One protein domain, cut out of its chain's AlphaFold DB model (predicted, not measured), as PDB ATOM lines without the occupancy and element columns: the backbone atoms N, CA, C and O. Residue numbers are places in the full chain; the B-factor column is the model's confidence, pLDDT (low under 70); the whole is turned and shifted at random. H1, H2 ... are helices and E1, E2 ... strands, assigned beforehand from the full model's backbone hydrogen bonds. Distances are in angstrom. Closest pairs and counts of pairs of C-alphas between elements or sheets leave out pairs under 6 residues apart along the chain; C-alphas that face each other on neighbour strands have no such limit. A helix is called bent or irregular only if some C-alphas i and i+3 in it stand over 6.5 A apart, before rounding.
ATOM      1  N   VAL A  21     167.847 152.655 144.820       97.44
ATOM      2  CA  VAL A  21     166.503 152.166 145.138       97.44
ATOM      3  C   VAL A  21     166.563 150.727 145.639       97.44
ATOM      4  O   VAL A  21     165.983 150.454 146.686       97.44
ATOM      5  N   GLU A  22     167.269 149.831 144.948       94.44
ATOM      6  CA  GLU A  22     167.409 148.423 145.342       94.44
ATOM      7  C   GLU A  22     168.016 148.294 146.739       94.44
ATOM      8  O   GLU A  22     167.394 147.693 147.613       94.44
ATOM      9  N   ALA A  23     169.144 148.963 147.000       93.06
ATOM     10  CA  ALA A  23     169.808 148.907 148.300       93.06
ATOM     11  C   ALA A  23     168.894 149.346 149.458       93.06
ATOM     12  O   ALA A  23     168.866 148.708 150.513       93.06
ATOM     13  N   VAL A  24     168.129 150.429 149.280       93.00
ATOM     14  CA  VAL A  24     167.207 150.923 150.316       93.00
ATOM     15  C   VAL A  24     165.991 150.011 150.457       93.00
ATOM     16  O   VAL A  24     165.574 149.704 151.574       93.00
ATOM     17  N   VAL A  25     165.390 149.597 149.342       91.38
ATOM     18  CA  VAL A  25     164.170 148.788 149.341       91.38
ATOM     19  C   VAL A  25     164.438 147.405 149.929       91.38
ATOM     20  O   VAL A  25     163.664 146.965 150.777       91.38
ATOM     21  N   GLU A  26     165.545 146.757 149.573       87.62
ATOM     22  CA  GLU A  26     165.963 145.482 150.163       87.62
ATOM     23  C   GLU A  26     166.242 145.622 151.662       87.62
ATOM     24  O   GLU A  26     165.688 144.868 152.459       87.62
ATOM     25  N   ALA A  27     166.991 146.647 152.081       84.69
ATOM     26  CA  ALA A  27     167.305 146.860 153.496       84.69
ATOM     27  C   ALA A  27     166.063 147.065 154.388       84.69
ATOM     28  O   ALA A  27     166.130 146.828 155.597       84.69
ATOM     29  N   ILE A  28     164.946 147.530 153.815       83.62
ATOM     30  CA  ILE A  28     163.710 147.845 154.546       83.62
ATOM     31  C   ILE A  28     162.641 146.756 154.403       83.62
ATOM     32  O   ILE A  28     161.890 146.521 155.354       83.62
ATOM     33  N   LEU A  29     162.522 146.132 153.229       82.56
ATOM     34  CA  LEU A  29     161.405 145.245 152.895       82.56
ATOM     35  C   LEU A  29     161.790 143.777 152.728       82.56
ATOM     36  O   LEU A  29     160.874 142.953 152.746       82.56
ATOM     37  N   ASP A  30     163.074 143.429 152.586       76.50
ATOM     38  CA  ASP A  30     163.475 142.027 152.471       76.50
ATOM     39  C   ASP A  30     163.355 141.322 153.838       76.50
ATOM     40  O   ASP A  30     164.104 141.629 154.770       76.50
ATOM     41  N   PRO A  31     162.429 140.356 153.994       64.50
ATOM     42  CA  PRO A  31     162.283 139.604 155.238       64.50
ATOM     43  C   PRO A  31     163.492 138.709 155.552       64.50
ATOM     44  O   PRO A  31     163.610 138.258 156.692       64.50
ATOM     45  N   ALA A  32     164.354 138.427 154.569       66.88
ATOM     46  CA  ALA A  32     165.587 137.665 154.738       66.88
ATOM     47  C   ALA A  32     166.801 138.543 155.090       66.88
ATOM     48  O   ALA A  32     167.860 137.997 155.410       66.88
ATOM     49  N   ALA A  33     166.668 139.876 155.074       64.38
ATOM     50  CA  ALA A  33     167.752 140.773 155.452       64.38
ATOM     51  C   ALA A  33     168.080 140.625 156.947       64.38
ATOM     52  O   ALA A  33     167.380 141.144 157.821       64.38
ATOM     53  N   ASP A  34     169.187 139.941 157.248       54.38
ATOM     54  CA  ASP A  34     169.736 139.808 158.599       54.38
ATOM     55  C   ASP A  34     170.420 141.120 159.013       54.38
ATOM     56  O   ASP A  34     171.635 141.298 158.916       54.38
ATOM     57  N   SER A  35     169.613 142.115 159.387       53.56
ATOM     58  CA  SER A  35     170.109 143.446 159.721       53.56
ATOM     59  C   SER A  35     169.617 143.913 161.089       53.56
ATOM     60  O   SER A  35     168.479 143.694 161.501       53.56
ATOM     61  N   LEU A  81     162.662 164.522 134.200       95.75
ATOM     62  CA  LEU A  81     163.188 163.315 133.570       95.75
ATOM     63  C   LEU A  81     163.080 162.143 134.545       95.75
ATOM     64  O   LEU A  81     163.661 162.176 135.627       95.75
ATOM     65  N   VAL A  82     162.351 161.097 134.159       97.31
ATOM     66  CA  VAL A  82     162.216 159.874 134.960       97.31
ATOM     67  C   VAL A  82     163.458 159.003 134.760       97.31
ATOM     68  O   VAL A  82     163.643 158.422 133.690       97.31
ATOM     69  N   LEU A  83     164.303 158.897 135.787       96.44
ATOM     70  CA  LEU A  83     165.460 157.992 135.769       96.44
ATOM     71  C   LEU A  83     165.072 156.559 136.116       96.44
ATOM     72  O   LEU A  83     165.624 155.618 135.549       96.44
ATOM     73  N   PHE A  84     164.125 156.398 137.039       97.88
ATOM     74  CA  PHE A  84     163.731 155.102 137.573       97.88
ATOM     75  C   PHE A  84     162.231 155.062 137.855       97.88
ATOM     76  O   PHE A  84     161.668 156.040 138.342       97.88
ATOM     77  N   ASP A  85     161.603 153.929 137.547       97.19
ATOM     78  CA  ASP A  85     160.164 153.700 137.685       97.19
ATOM     79  C   ASP A  85     159.891 152.185 137.671       97.19
ATOM     80  O   ASP A  85     159.876 151.560 136.605       97.19
ATOM     81  N   LYS A  86     159.808 151.562 138.856       95.12
ATOM     82  CA  LYS A  86     159.613 150.106 138.992       95.12
ATOM     83  C   LYS A  86     158.887 149.729 140.291       95.12
ATOM     84  O   LYS A  86     159.029 150.375 141.332       95.12
ATOM     85  N   SER A  87     158.162 148.611 140.222       93.62
ATOM     86  CA  SER A  87     157.553 147.914 141.365       93.62
ATOM     87  C   SER A  87     158.487 146.858 141.966       93.62
ATOM     88  O   SER A  87     159.195 146.169 141.228       93.62
ATOM     89  N   PHE A  88     158.399 146.670 143.284       90.31
ATOM     90  CA  PHE A  88     159.174 145.722 144.088       90.31
ATOM     91  C   PHE A  88     158.277 144.775 144.887       90.31
ATOM     92  O   PHE A  88     157.214 145.182 145.362       90.31
ATOM     93  N   PHE A  89     158.768 143.543 145.077       78.56
ATOM     94  CA  PHE A  89     158.211 142.504 145.952       78.56
ATOM     95  C   PHE A  89     156.720 142.202 145.716       78.56
ATOM     96  O   PHE A  89     155.834 142.655 146.432       78.56
ATOM     97  N   GLY A  90     156.450 141.390 144.693       69.56
ATOM     98  CA  GLY A  90     155.127 140.903 144.293       69.56
ATOM     99  C   GLY A  90     155.075 140.670 142.780       69.56
ATOM    100  O   GLY A  90     156.092 140.779 142.096       69.56
ATOM    101  N   GLY A  91     153.900 140.343 142.234       69.25
ATOM    102  CA  GLY A  91     153.728 140.261 140.779       69.25
ATOM    103  C   GLY A  91     153.924 141.644 140.152       69.25
ATOM    104  O   GLY A  91     153.142 142.550 140.428       69.25
ATOM    105  N   ARG A  92     154.971 141.827 139.336       65.50
ATOM    106  CA  ARG A  92     155.358 143.146 138.796       65.50
ATOM    107  C   ARG A  92     154.179 143.883 138.150       65.50
ATOM    108  O   ARG A  92     153.941 145.043 138.480       65.50
ATOM    109  N   ASP A  93     153.413 143.180 137.319       72.31
ATOM    110  CA  ASP A  93     152.299 143.755 136.557       72.31
ATOM    111  C   ASP A  93     151.117 144.163 137.452       72.31
ATOM    112  O   ASP A  93     150.494 145.203 137.244       72.31
ATOM    113  N   THR A  94     150.819 143.382 138.496       74.00
ATOM    114  CA  THR A  94     149.703 143.679 139.409       74.00
ATOM    115  C   THR A  94     150.031 144.836 140.350       74.00
ATOM    116  O   THR A  94     149.160 145.651 140.670       74.00
ATOM    117  N   LEU A  95     151.291 144.950 140.769       75.62
ATOM    118  CA  LEU A  95     151.762 146.053 141.602       75.62
ATOM    119  C   LEU A  95     151.861 147.365 140.842       75.62
ATOM    120  O   LEU A  95     151.465 148.397 141.382       75.62
ATOM    121  N   ASP A  96     152.368 147.329 139.609       78.88
ATOM    122  CA  ASP A  96     152.443 148.523 138.770       78.88
ATOM    123  C   ASP A  96     151.045 149.110 138.544       78.88
ATOM    124  O   ASP A  96     150.832 150.290 138.808       78.88
ATOM    125  N   ALA A  97     150.057 148.264 138.228       77.12
ATOM    126  CA  ALA A  97     148.665 148.683 138.078       77.12
ATOM    127  C   ALA A  97     148.054 149.271 139.367       77.12
ATOM    128  O   ALA A  97     147.180 150.135 139.297       77.12
ATOM    129  N   THR A  98     148.502 148.820 140.545       86.75
ATOM    130  CA  THR A  98     147.925 149.238 141.832       86.75
ATOM    131  C   THR A  98     148.585 150.497 142.394       86.75
ATOM    132  O   THR A  98     147.893 151.401 142.859       86.75
ATOM    133  N   PHE A  99     149.919 150.565 142.397       92.12
ATOM    134  CA  PHE A  99     150.677 151.610 143.098       92.12
ATOM    135  C   PHE A  99     151.442 152.550 142.171       92.12
ATOM    136  O   PHE A  99     151.701 153.688 142.573       92.12
ATOM    137  N   GLY A 100     151.751 152.115 140.947       94.12
ATOM    138  CA  GLY A 100     152.456 152.911 139.944       94.12
ATOM    139  C   GLY A 100     151.781 154.255 139.658       94.12
ATOM    140  O   GLY A 100     152.445 155.286 139.773       94.12
ATOM    141  N   PRO A 101     150.461 154.305 139.374       95.19
ATOM    142  CA  PRO A 101     149.750 155.569 139.167       95.19
ATOM    143  C   PRO A 101     149.893 156.543 140.340       95.19
ATOM    144  O   PRO A 101     150.144 157.729 140.134       95.19
ATOM    145  N   PHE A 102     149.796 156.049 141.579       95.19
ATOM    146  CA  PHE A 102     149.922 156.898 142.764       95.19
ATOM    147  C   PHE A 102     151.347 157.409 142.964       95.19
ATOM    148  O   PHE A 102     151.511 158.577 143.302       95.19
ATOM    149  N   ALA A 103     152.372 156.578 142.750       96.75
ATOM    150  CA  ALA A 103     153.764 157.018 142.838       96.75
ATOM    151  C   ALA A 103     154.071 158.092 141.781       96.75
ATOM    152  O   ALA A 103     154.521 159.183 142.122       96.75
ATOM    153  N   ARG A 104     153.705 157.848 140.515       96.81
ATOM    154  CA  ARG A 104     153.871 158.823 139.424       96.81
ATOM    155  C   ARG A 104     153.145 160.143 139.702       96.81
ATOM    156  O   ARG A 104     153.712 161.208 139.470       96.81
ATOM    157  N   MET A 105     151.933 160.094 140.259       95.12
ATOM    158  CA  MET A 105     151.182 161.305 140.606       95.12
ATOM    159  C   MET A 105     151.821 162.079 141.769       95.12
ATOM    160  O   MET A 105     151.966 163.299 141.683       95.12
ATOM    161  N   LYS A 106     152.291 161.381 142.817       95.69
ATOM    162  CA  LYS A 106     153.084 162.007 143.891       95.69
ATOM    163  C   LYS A 106     154.309 162.714 143.302       95.69
ATOM    164  O   LYS A 106     154.598 163.845 143.684       95.69
ATOM    165  N   ALA A 107     155.007 162.069 142.362       96.62
ATOM    166  CA  ALA A 107     156.212 162.619 141.749       96.62
ATOM    167  C   ALA A 107     155.898 163.875 140.930       96.62
ATOM    168  O   ALA A 107     156.598 164.878 141.044       96.62
ATOM    169  N   HIS A 108     154.803 163.851 140.169       95.19
ATOM    170  CA  HIS A 108     154.313 165.006 139.425       95.19
ATOM    171  C   HIS A 108     153.988 166.194 140.347       95.19
ATOM    172  O   HIS A 108     154.446 167.310 140.103       95.19
ATOM    173  N   GLN A 109     153.244 165.964 141.434       93.94
ATOM    174  CA  GLN A 109     152.892 167.028 142.380       93.94
ATOM    175  C   GLN A 109     154.123 167.612 143.083       93.94
ATOM    176  O   GLN A 109     154.211 168.831 143.221       93.94
ATOM    177  N   LEU A 110     155.083 166.772 143.481       94.94
ATOM    178  CA  LEU A 110     156.348 167.224 144.067       94.94
ATOM    179  C   LEU A 110     157.190 168.014 143.067       94.94
ATOM    180  O   LEU A 110     157.727 169.064 143.409       94.94
ATOM    181  N   TRP A 111     157.285 167.553 141.817       95.25
ATOM    182  CA  TRP A 111     158.068 168.230 140.783       95.25
ATOM    183  C   TRP A 111     157.641 169.689 140.608       95.25
ATOM    184  O   TRP A 111     158.492 170.579 140.610       95.25
ATOM    185  N   TYR A 112     156.330 169.928 140.538       93.50
ATOM    186  CA  TYR A 112     155.740 171.255 140.360       93.50
ATOM    187  C   TYR A 112     155.462 172.009 141.671       93.50
ATOM    188  O   TYR A 112     154.690 172.967 141.653       93.50
ATOM    189  N   ASP A 113     156.036 171.572 142.799       91.25
ATOM    190  CA  ASP A 113     155.880 172.210 144.118       91.25
ATOM    191  C   ASP A 113     154.406 172.372 144.551       91.25
ATOM    192  O   ASP A 113     154.031 173.272 145.302       91.25
ATOM    193  N   ARG A 114     153.543 171.464 144.077       90.25
ATOM    194  CA  ARG A 114     152.128 171.334 144.484       90.25
ATOM    195  C   ARG A 114     151.978 170.477 145.740       90.25
ATOM    196  O   ARG A 114     150.904 170.404 146.333       90.25
ATOM    197  N   ASN A 115     153.068 169.828 146.123       83.06
ATOM    198  CA  ASN A 115     153.307 169.190 147.400       83.06
ATOM    199  C   ASN A 115     154.779 169.458 147.756       83.06
ATOM    200  O   ASN A 115     155.614 169.570 146.862       83.06
ATOM    201  N   ASP A 116     155.096 169.592 149.034       74.56
ATOM    202  CA  ASP A 116     156.429 169.955 149.528       74.56
ATOM    203  C   ASP A 116     156.856 169.023 150.667       74.56
ATOM    204  O   ASP A 116     157.272 169.429 151.751       74.56
ATOM    205  N   ASP A 117     156.676 167.727 150.433       75.56
ATOM    206  CA  ASP A 117     156.999 166.647 151.365       75.56
ATOM    207  C   ASP A 117     156.172 166.684 152.659       75.56
ATOM    208  O   ASP A 117     156.444 165.943 153.606       75.56
ATOM    209  N   ARG A 118     155.147 167.531 152.749       82.38
ATOM    210  CA  ARG A 118     154.271 167.629 153.921       82.38
ATOM    211  C   ARG A 118     153.396 166.380 154.077       82.38
ATOM    212  O   ARG A 118     153.289 165.521 153.205       82.38
ATOM    213  N   THR A 119     152.753 166.279 155.237       84.00
ATOM    214  CA  THR A 119     151.809 165.198 155.565       84.00
ATOM    215  C   THR A 119     150.355 165.533 155.210       84.00
ATOM    216  O   THR A 119     149.459 164.742 155.497       84.00
ATOM    217  N   GLY A 120     150.109 166.699 154.601       79.69
ATOM    218  CA  GLY A 120     148.781 167.198 154.250       79.69
ATOM    219  C   GLY A 120     148.719 167.737 152.823       79.69
ATOM    220  O   GLY A 120     149.745 168.035 152.217       79.69
ATOM    221  N   ILE A 121     147.498 167.853 152.298       84.81
ATOM    222  CA  ILE A 121     147.229 168.409 150.967       84.81
ATOM    223  C   ILE A 121     147.229 169.943 150.990       84.81
ATOM    224  O   ILE A 121     146.938 170.557 152.016       84.81
ATOM    225  N   LEU A 122     147.480 170.553 149.831       88.81
ATOM    226  CA  LEU A 122     147.296 171.982 149.582       88.81
ATOM    227  C   LEU A 122     146.076 172.161 148.666       88.81
ATOM    228  O   LEU A 122     146.226 172.067 147.450       88.81
ATOM    229  N   PRO A 123     144.859 172.402 149.200       90.44
ATOM    230  CA  PRO A 123     143.637 172.371 148.390       90.44
ATOM    231  C   PRO A 123     143.635 173.338 147.199       90.44
ATOM    232  O   PRO A 123     143.076 173.019 146.159       90.44
ATOM    233  N   HIS A 124     144.293 174.494 147.324       92.19
ATOM    234  CA  HIS A 124     144.403 175.500 146.259       92.19
ATOM    235  C   HIS A 124     145.399 175.127 145.144       92.19
ATOM    236  O   HIS A 124     145.525 175.873 144.179       92.19
ATOM    237  N   MET A 125     146.106 174.000 145.278       91.94
ATOM    238  CA  MET A 125     147.072 173.483 144.303       91.94
ATOM    239  C   MET A 125     146.612 172.167 143.654       91.94
ATOM    240  O   MET A 125     147.385 171.574 142.903       91.94
ATOM    241  N   LEU A 126     145.394 171.697 143.958       90.94
ATOM    242  CA  LEU A 126     144.845 170.452 143.417       90.94
ATOM    243  C   LEU A 126     144.246 170.655 142.024       90.94
ATOM    244  O   LEU A 126     143.500 171.604 141.784       90.94
ATOM    245  N   PHE A 127     144.531 169.705 141.142       92.44
ATOM    246  CA  PHE A 127     143.925 169.560 139.826       92.44
ATOM    247  C   PHE A 127     143.167 168.232 139.733       92.44
ATOM    248  O   PHE A 127     143.389 167.308 140.519       92.44
ATOM    249  N   ASP A 128     142.275 168.121 138.749       91.75
ATOM    250  CA  ASP A 128     141.563 166.872 138.488       91.75
ATOM    251  C   ASP A 128     142.550 165.725 138.227       91.75
ATOM    252  O   ASP A 128     143.453 165.828 137.397       91.75
ATOM    253  N   GLY A 129     142.358 164.618 138.947       86.75
ATOM    254  CA  GLY A 129     143.220 163.440 138.871       86.75
ATOM    255  C   GLY A 129     144.415 163.441 139.828       86.75
ATOM    256  O   GLY A 129     145.068 162.403 139.938       86.75
ATOM    257  N   ASP A 130     144.681 164.531 140.558       90.88
ATOM    258  CA  ASP A 130     145.741 164.554 141.573       90.88
ATOM    259  C   ASP A 130     145.477 163.546 142.702       90.88
ATOM    260  O   ASP A 130     144.338 163.230 143.062       90.88
ATOM    261  N   THR A 131     146.559 163.055 143.314       90.12
ATOM    262  CA  THR A 131     146.464 162.181 144.482       90.12
ATOM    263  C   THR A 131     146.467 162.994 145.775       90.12
ATOM    264  O   THR A 131     147.167 163.995 145.921       90.12
ATOM    265  N   VAL A 132     145.693 162.530 146.757       89.69
ATOM    266  CA  VAL A 132     145.707 163.060 148.132       89.69
ATOM    267  C   VAL A 132     146.723 162.338 149.023       89.69
ATOM    268  O   VAL A 132     146.928 162.715 150.177       89.69
ATOM    269  N   TYR A 133     147.348 161.274 148.513       91.38
ATOM    270  CA  TYR A 133     148.349 160.510 149.246       91.38
ATOM    271  C   TYR A 133     149.701 161.222 149.227       91.38
ATOM    272  O   TYR A 133     150.218 161.559 148.168       91.38
ATOM    273  N   TRP A 134     150.315 161.364 150.398       92.94
ATOM    274  CA  TRP A 134     151.701 161.806 150.549       92.94
ATOM    275  C   TRP A 134     152.653 160.599 150.634       92.94
ATOM    276  O   TRP A 134     152.226 159.446 150.519       92.94
ATOM    277  N   GLY A 135     153.955 160.846 150.792       93.50
ATOM    278  CA  GLY A 135     154.958 159.777 150.903       93.50
ATOM    279  C   GLY A 135     156.145 159.882 149.945       93.50
ATOM    280  O   GLY A 135     156.814 158.887 149.712       93.50
ATOM    281  N   GLY A 136     156.389 161.051 149.358       95.94
ATOM    282  CA  GLY A 136     157.585 161.317 148.560       95.94
ATOM    283  C   GLY A 136     158.430 162.439 149.154       95.94
ATOM    284  O   GLY A 136     158.033 163.042 150.156       95.94
ATOM    285  N   VAL A 137     159.585 162.680 148.535       97.25
ATOM    286  CA  VAL A 137     160.470 163.803 148.841       97.25
ATOM    287  C   VAL A 137     160.912 164.562 147.585       97.25
ATOM    288  O   VAL A 137     161.092 163.935 146.540       97.25
ATOM    289  N   LYS A 138     161.171 165.870 147.691       96.44
ATOM    290  CA  LYS A 138     161.926 166.671 146.711       96.44
ATOM    291  C   LYS A 138     163.144 167.296 147.389       96.44
ATOM    292  O   LYS A 138     163.026 168.241 148.163       96.44
ATOM    293  N   ARG A 139     164.341 166.792 147.079       95.44
ATOM    294  CA  ARG A 139     165.612 167.261 147.654       95.44
ATOM    295  C   ARG A 139     166.528 167.780 146.563       95.44
ATOM    296  O   ARG A 139     166.953 167.016 145.707       95.44
ATOM    297  N   TYR A 140     166.809 169.081 146.587       93.44
ATOM    298  CA  TYR A 140     167.752 169.730 145.665       93.44
ATOM    299  C   TYR A 140     167.505 169.392 144.177       93.44
ATOM    300  O   TYR A 140     168.437 169.203 143.405       93.44
ATOM    301  N   GLY A 141     166.232 169.291 143.776       93.31
ATOM    302  CA  GLY A 141     165.834 168.952 142.403       93.31
ATOM    303  C   GLY A 141     165.668 167.456 142.115       93.31
ATOM    304  O   GLY A 141     165.194 167.117 141.035       93.31
ATOM    305  N   ILE A 142     165.979 166.570 143.063       97.50
ATOM    306  CA  ILE A 142     165.707 165.130 142.973       97.50
ATOM    307  C   ILE A 142     164.369 164.844 143.648       97.50
ATOM    308  O   ILE A 142     164.218 165.036 144.856       97.50
ATOM    309  N   VAL A 143     163.397 164.375 142.873       98.06
ATOM    310  CA  VAL A 143     162.117 163.886 143.383       98.06
ATOM    311  C   VAL A 143     162.182 162.371 143.487       98.06
ATOM    312  O   VAL A 143     162.466 161.688 142.506       98.06
ATOM    313  N   VAL A 144     161.874 161.840 144.665       98.50
ATOM    314  CA  VAL A 144     161.704 160.401 144.873       98.50
ATOM    315  C   VAL A 144     160.352 160.160 145.504       98.50
ATOM    316  O   VAL A 144     159.981 160.824 146.469       98.50
ATOM    317  N   THR A 145     159.612 159.191 144.983       97.88
ATOM    318  CA  THR A 145     158.328 158.802 145.565       97.88
ATOM    319  C   THR A 145     158.218 157.309 145.697       97.88
ATOM    320  O   THR A 145     158.507 156.589 144.746       97.88
ATOM    321  N   CYS A 146     157.720 156.871 146.844       96.94
ATOM    322  CA  CYS A 146     157.332 155.500 147.104       96.94
ATOM    323  C   CYS A 146     155.810 155.430 147.298       96.94
ATOM    324  O   CYS A 146     155.164 156.376 147.772       96.94
ATOM    325  N   SER A 147     155.209 154.320 146.886       95.81
ATOM    326  CA  SER A 147     153.793 154.035 147.096       95.81
ATOM    327  C   SER A 147     153.575 152.545 147.315       95.81
ATOM    328  O   SER A 147     154.103 151.731 146.564       95.81
ATOM    329  N   GLY A 148     152.771 152.184 148.311       93.00
ATOM    330  CA  GLY A 148     152.411 150.791 148.611       93.00
ATOM    331  C   GLY A 148     152.413 150.465 150.101       93.00
ATOM    332  O   GLY A 148     151.737 149.521 150.534       93.00
ATOM    333  N   LEU A 149     153.087 151.296 150.898       92.06
ATOM    334  CA  LEU A 149     153.241 151.132 152.337       92.06
ATOM    335  C   LEU A 149     152.432 152.199 153.086       92.06
ATOM    336  O   LEU A 149     151.535 152.853 152.549       92.06
ATOM    337  N   GLN A 150     152.701 152.348 154.382       91.56
ATOM    338  CA  GLN A 150     152.202 153.486 155.138       91.56
ATOM    339  C   GLN A 150     152.917 154.770 154.673       91.56
ATOM    340  O   GLN A 150     154.136 154.734 154.515       91.56
ATOM    341  N   PRO A 151     152.229 155.922 154.542       92.75
ATOM    342  CA  PRO A 151     152.817 157.130 153.948       92.75
ATOM    343  C   PRO A 151     154.107 157.644 154.612       92.75
ATOM    344  O   PRO A 151     154.979 158.189 153.941       92.75
ATOM    345  N   TYR A 152     154.274 157.443 155.924       91.75
ATOM    346  CA  TYR A 152     155.519 157.787 156.623       91.75
ATOM    347  C   TYR A 152     156.682 156.842 156.278       91.75
ATOM    348  O   TYR A 152     157.827 157.282 156.276       91.75
ATOM    349  N   ILE A 153     156.400 155.576 155.951       91.75
ATOM    350  CA  ILE A 153     157.394 154.614 155.449       91.75
ATOM    351  C   ILE A 153     157.713 154.925 153.986       91.75
ATOM    352  O   ILE A 153     158.888 154.993 153.639       91.75
ATOM    353  N   ASP A 154     156.694 155.208 153.163       95.25
ATOM    354  CA  ASP A 154     156.883 155.685 151.787       95.25
ATOM    355  C   ASP A 154     157.840 156.898 151.774       95.25
ATOM    356  O   ASP A 154     158.833 156.921 151.042       95.25
ATOM    357  N   LYS A 155     157.587 157.885 152.650       95.81
ATOM    358  CA  LYS A 155     158.427 159.084 152.781       95.81
ATOM    359  C   LYS A 155     159.837 158.758 153.271       95.81
ATOM    360  O   LYS A 155     160.793 159.343 152.773       95.81
ATOM    361  N   MET A 156     159.974 157.854 154.243       94.38
ATOM    362  CA  MET A 156     161.275 157.433 154.768       94.38
ATOM    363  C   MET A 156     162.138 156.795 153.675       94.38
ATOM    364  O   MET A 156     163.266 157.237 153.481       94.38
ATOM    365  N   ILE A 157     161.593 155.827 152.927       94.75
ATOM    366  CA  ILE A 157     162.275 155.192 151.787       94.75
ATOM    367  C   ILE A 157     162.658 156.252 150.755       94.75
ATOM    368  O   ILE A 157     163.812 156.324 150.344       94.75
ATOM    369  N   SER A 158     161.716 157.126 150.390       97.75
ATOM    370  CA  SER A 158     161.969 158.197 149.422       97.75
ATOM    371  C   SER A 158     163.102 159.127 149.872       97.75
ATOM    372  O   SER A 158     163.966 159.483 149.076       97.75
ATOM    373  N   GLY A 159     163.131 159.483 151.162       97.31
ATOM    374  CA  GLY A 159     164.194 160.274 151.780       97.31
ATOM    375  C   GLY A 159     165.557 159.591 151.726       97.31
ATOM    376  O   GLY A 159     166.521 160.213 151.293       97.31
ATOM    377  N   MET A 160     165.621 158.316 152.115       96.88
ATOM    378  CA  MET A 160     166.854 157.522 152.087       96.88
ATOM    379  C   MET A 160     167.420 157.403 150.671       96.88
ATOM    380  O   MET A 160     168.609 157.631 150.474       96.88
ATOM    381  N   VAL A 161     166.573 157.112 149.678       98.19
ATOM    382  CA  VAL A 161     166.989 157.033 148.270       98.19
ATOM    383  C   VAL A 161     167.489 158.387 147.768       98.19
ATOM    384  O   VAL A 161     168.546 158.449 147.146       98.19
ATOM    385  N   ALA A 162     166.774 159.481 148.053       98.38
ATOM    386  CA  ALA A 162     167.196 160.817 147.631       98.38
ATOM    387  C   ALA A 162     168.567 161.194 148.223       98.38
ATOM    388  O   ALA A 162     169.446 161.643 147.491       98.38
ATOM    389  N   ASP A 163     168.772 160.959 149.521       98.38
ATOM    390  CA  ASP A 163     170.041 161.253 150.199       98.38
ATOM    391  C   ASP A 163     171.183 160.336 149.717       98.38
ATOM    392  O   ASP A 163     172.328 160.780 149.579       98.38
ATOM    393  N   MET A 164     170.882 159.076 149.386       98.38
ATOM    394  CA  MET A 164     171.846 158.148 148.791       98.38
ATOM    395  C   MET A 164     172.266 158.599 147.388       98.38
ATOM    396  O   MET A 164     173.458 158.608 147.094       98.38
ATOM    397  N   LEU A 165     171.326 159.054 146.554       98.44
ATOM    398  CA  LEU A 165     171.633 159.588 145.223       98.44
ATOM    399  C   LEU A 165     172.487 160.851 145.286       98.44
ATOM    400  O   LEU A 165     173.440 160.975 144.525       98.44
ATOM    401  N   ILE A 166     172.188 161.760 146.219       98.25
ATOM    402  CA  ILE A 166     173.016 162.947 146.471       98.25
ATOM    403  C   ILE A 166     174.441 162.523 146.840       98.25
ATOM    404  O   ILE A 166     175.406 163.051 146.291       98.25
ATOM    405  N   THR A 167     174.576 161.537 147.730       97.94
ATOM    406  CA  THR A 167     175.879 161.012 148.160       97.94
ATOM    407  C   THR A 167     176.652 160.400 146.991       97.94
ATOM    408  O   THR A 167     177.808 160.751 146.769       97.94
ATOM    409  N   MET A 168     176.012 159.530 146.206       97.31
ATOM    410  CA  MET A 168     176.631 158.883 145.047       97.31
ATOM    411  C   MET A 168     177.028 159.897 143.965       97.31
ATOM    412  O   MET A 168     178.093 159.762 143.368       97.31
ATOM    413  N   ALA A 169     176.212 160.929 143.727       96.12
ATOM    414  CA  ALA A 169     176.530 161.998 142.781       96.12
ATOM    415  C   ALA A 169     177.743 162.823 143.233       96.12
ATOM    416  O   ALA A 169     178.614 163.138 142.423       96.12
ATOM    417  N   HIS A 170     177.831 163.142 144.529       94.88
ATOM    418  CA  HIS A 170     179.007 163.804 145.089       94.88
ATOM    419  C   HIS A 170     180.260 162.940 144.965       94.88
ATOM    420  O   HIS A 170     181.296 163.456 144.556       94.88
ATOM    421  N   GLU A 171     180.173 161.645 145.261       94.62
ATOM    422  CA  GLU A 171     181.304 160.725 145.107       94.62
ATOM    423  C   GLU A 171     181.772 160.650 143.645       94.62
ATOM    424  O   GLU A 171     182.963 160.790 143.361       94.62
ATOM    425  N   ALA A 172     180.837 160.521 142.699       92.88
ATOM    426  CA  ALA A 172     181.138 160.504 141.269       92.88
ATOM    427  C   ALA A 172     181.801 161.813 140.800       92.88
ATOM    428  O   ALA A 172     182.751 161.783 140.021       92.88
ATOM    429  N   TRP A 173     181.354 162.965 141.314       90.69
ATOM    430  CA  TRP A 173     181.996 164.257 141.057       90.69
ATOM    431  C   TRP A 173     183.414 164.318 141.632       90.69
ATOM    432  O   TRP A 173     184.358 164.659 140.919       90.69
ATOM    433  N   MET A 174     183.583 163.964 142.907       88.62
ATOM    434  CA  MET A 174     184.862 164.049 143.625       88.62
ATOM    435  C   MET A 174     185.933 163.102 143.074       88.62
ATOM    436  O   MET A 174     187.120 163.352 143.257       88.62
ATOM    437  N   THR A 175     185.516 162.036 142.392       88.19
ATOM    438  CA  THR A 175     186.401 161.065 141.734       88.19
ATOM    439  C   THR A 175     186.547 161.309 140.230       88.19
ATOM    440  O   THR A 175     187.291 160.593 139.558       88.19
ATOM    441  N   SER A 176     185.873 162.329 139.687       85.50
ATOM    442  CA  SER A 176     185.960 162.672 138.269       85.50
ATOM    443  C   SER A 176     187.305 163.327 137.901       85.50
ATOM    444  O   SER A 176     187.947 163.992 138.723       85.50
TER     445      SER A 176
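AT A GLANCE: This is residues 21 to 35 and 81 to 176 of the 188 residues of an uncharacterized protein of Sphingorhabdus lacus (UniProt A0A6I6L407). A small two-stranded hairpin, E2 and E3, sits in the middle between two helices, H2 packed on one side of it and H3 on the other; E1 runs past the E3 side of the hairpin without pairing with it. H1 packs on H3 away from H2, residues 167 to 174 of H3 stick out at one end, and the long unnamed link of residues 112 to 135 loops out toward the other. The printed part has 111 residues, with three named helices and three named strands in the order H1 E1 H2 E2 E3 H3, and its class is mixed, helices and strands. The sheet, order E2 - E3, is antiparallel. The whole is compact, with a radius of gyration of the C-alphas of 14.6 A and spans of 43 by 35 by 22 A.

IN THESE COORDINATES: E2 is residues 136 to 139 and E3 residues 142 to 147, 16.8 A long. H3, the longest helix, is residues 151 to 174 and 34.4 A long, from C-alpha 151 at (152.817, 157.130, 153.948) to C-alpha 174 at (184.862, 164.049, 143.625). H2 is residues 92 to 111, 25.3 A long, with a kink of 48 degrees near residue 99; it is irregular, C-alphas 98 and 101 being 7.1 A apart. E1 is residues 81 to 88, 20.9 A long. H1 is residues 21 to 29, 11.6 A long, and begins with C-alpha 21 at (166.503, 152.166, 145.138).

HOW THE PARTS SIT: E2 and E3 form an antiparallel hairpin, their directions 169 degrees apart, with N 137 and O 144 within hydrogen-bond range at 2.8 A and N 144 and O 137 at 2.9 A. H3 comes closest to E3 at the C-alphas of Cys 146 and Asp 154, 4.7 A apart, and to E2 at those of Gly 136 and Lys 155, 4.8 A apart. The closest C-alphas of H2 and E3 are those of Ala 103 and Ser 147, 5.2 A apart. H2 and H3 are apart. E1 and E3 are near each other, with 10 pairs of C-alphas within 10 A, and E1 pairs with no named strand. The closest C-alphas of E1 and H2 are those of Ser 87 and Asp 96, 5.8 A apart. H1 touches H3 with residues 157 to 161 of H3 alone, closest at the C-alphas of Val 21 and Val 161, 5.8 A apart; they run opposite ways at a steep tilt of 37 degrees, only just past shallow. Every O i to N i+4 pair is within hydrogen-bond range in H1 and H3, and 14 of 16 in H2.

THE WHOLE: The two C-alphas farthest apart are those of Asp 34 and His 124, 45.5 A. Residues 36 to 80 are not printed, and C-alphas 35 and 81 are 33.6 A apart across this cut. The link from H2 to E2 is long, with 24 residues; those from E1 to H2, E2 to E3 and E3 to H3 are tight. Residues 167 to 176, of which 167 to 174 belong to H3, stand free. The mean pLDDT of the printed part is 89.6, and residues 31 to 35 and 90 to 92 are under 70.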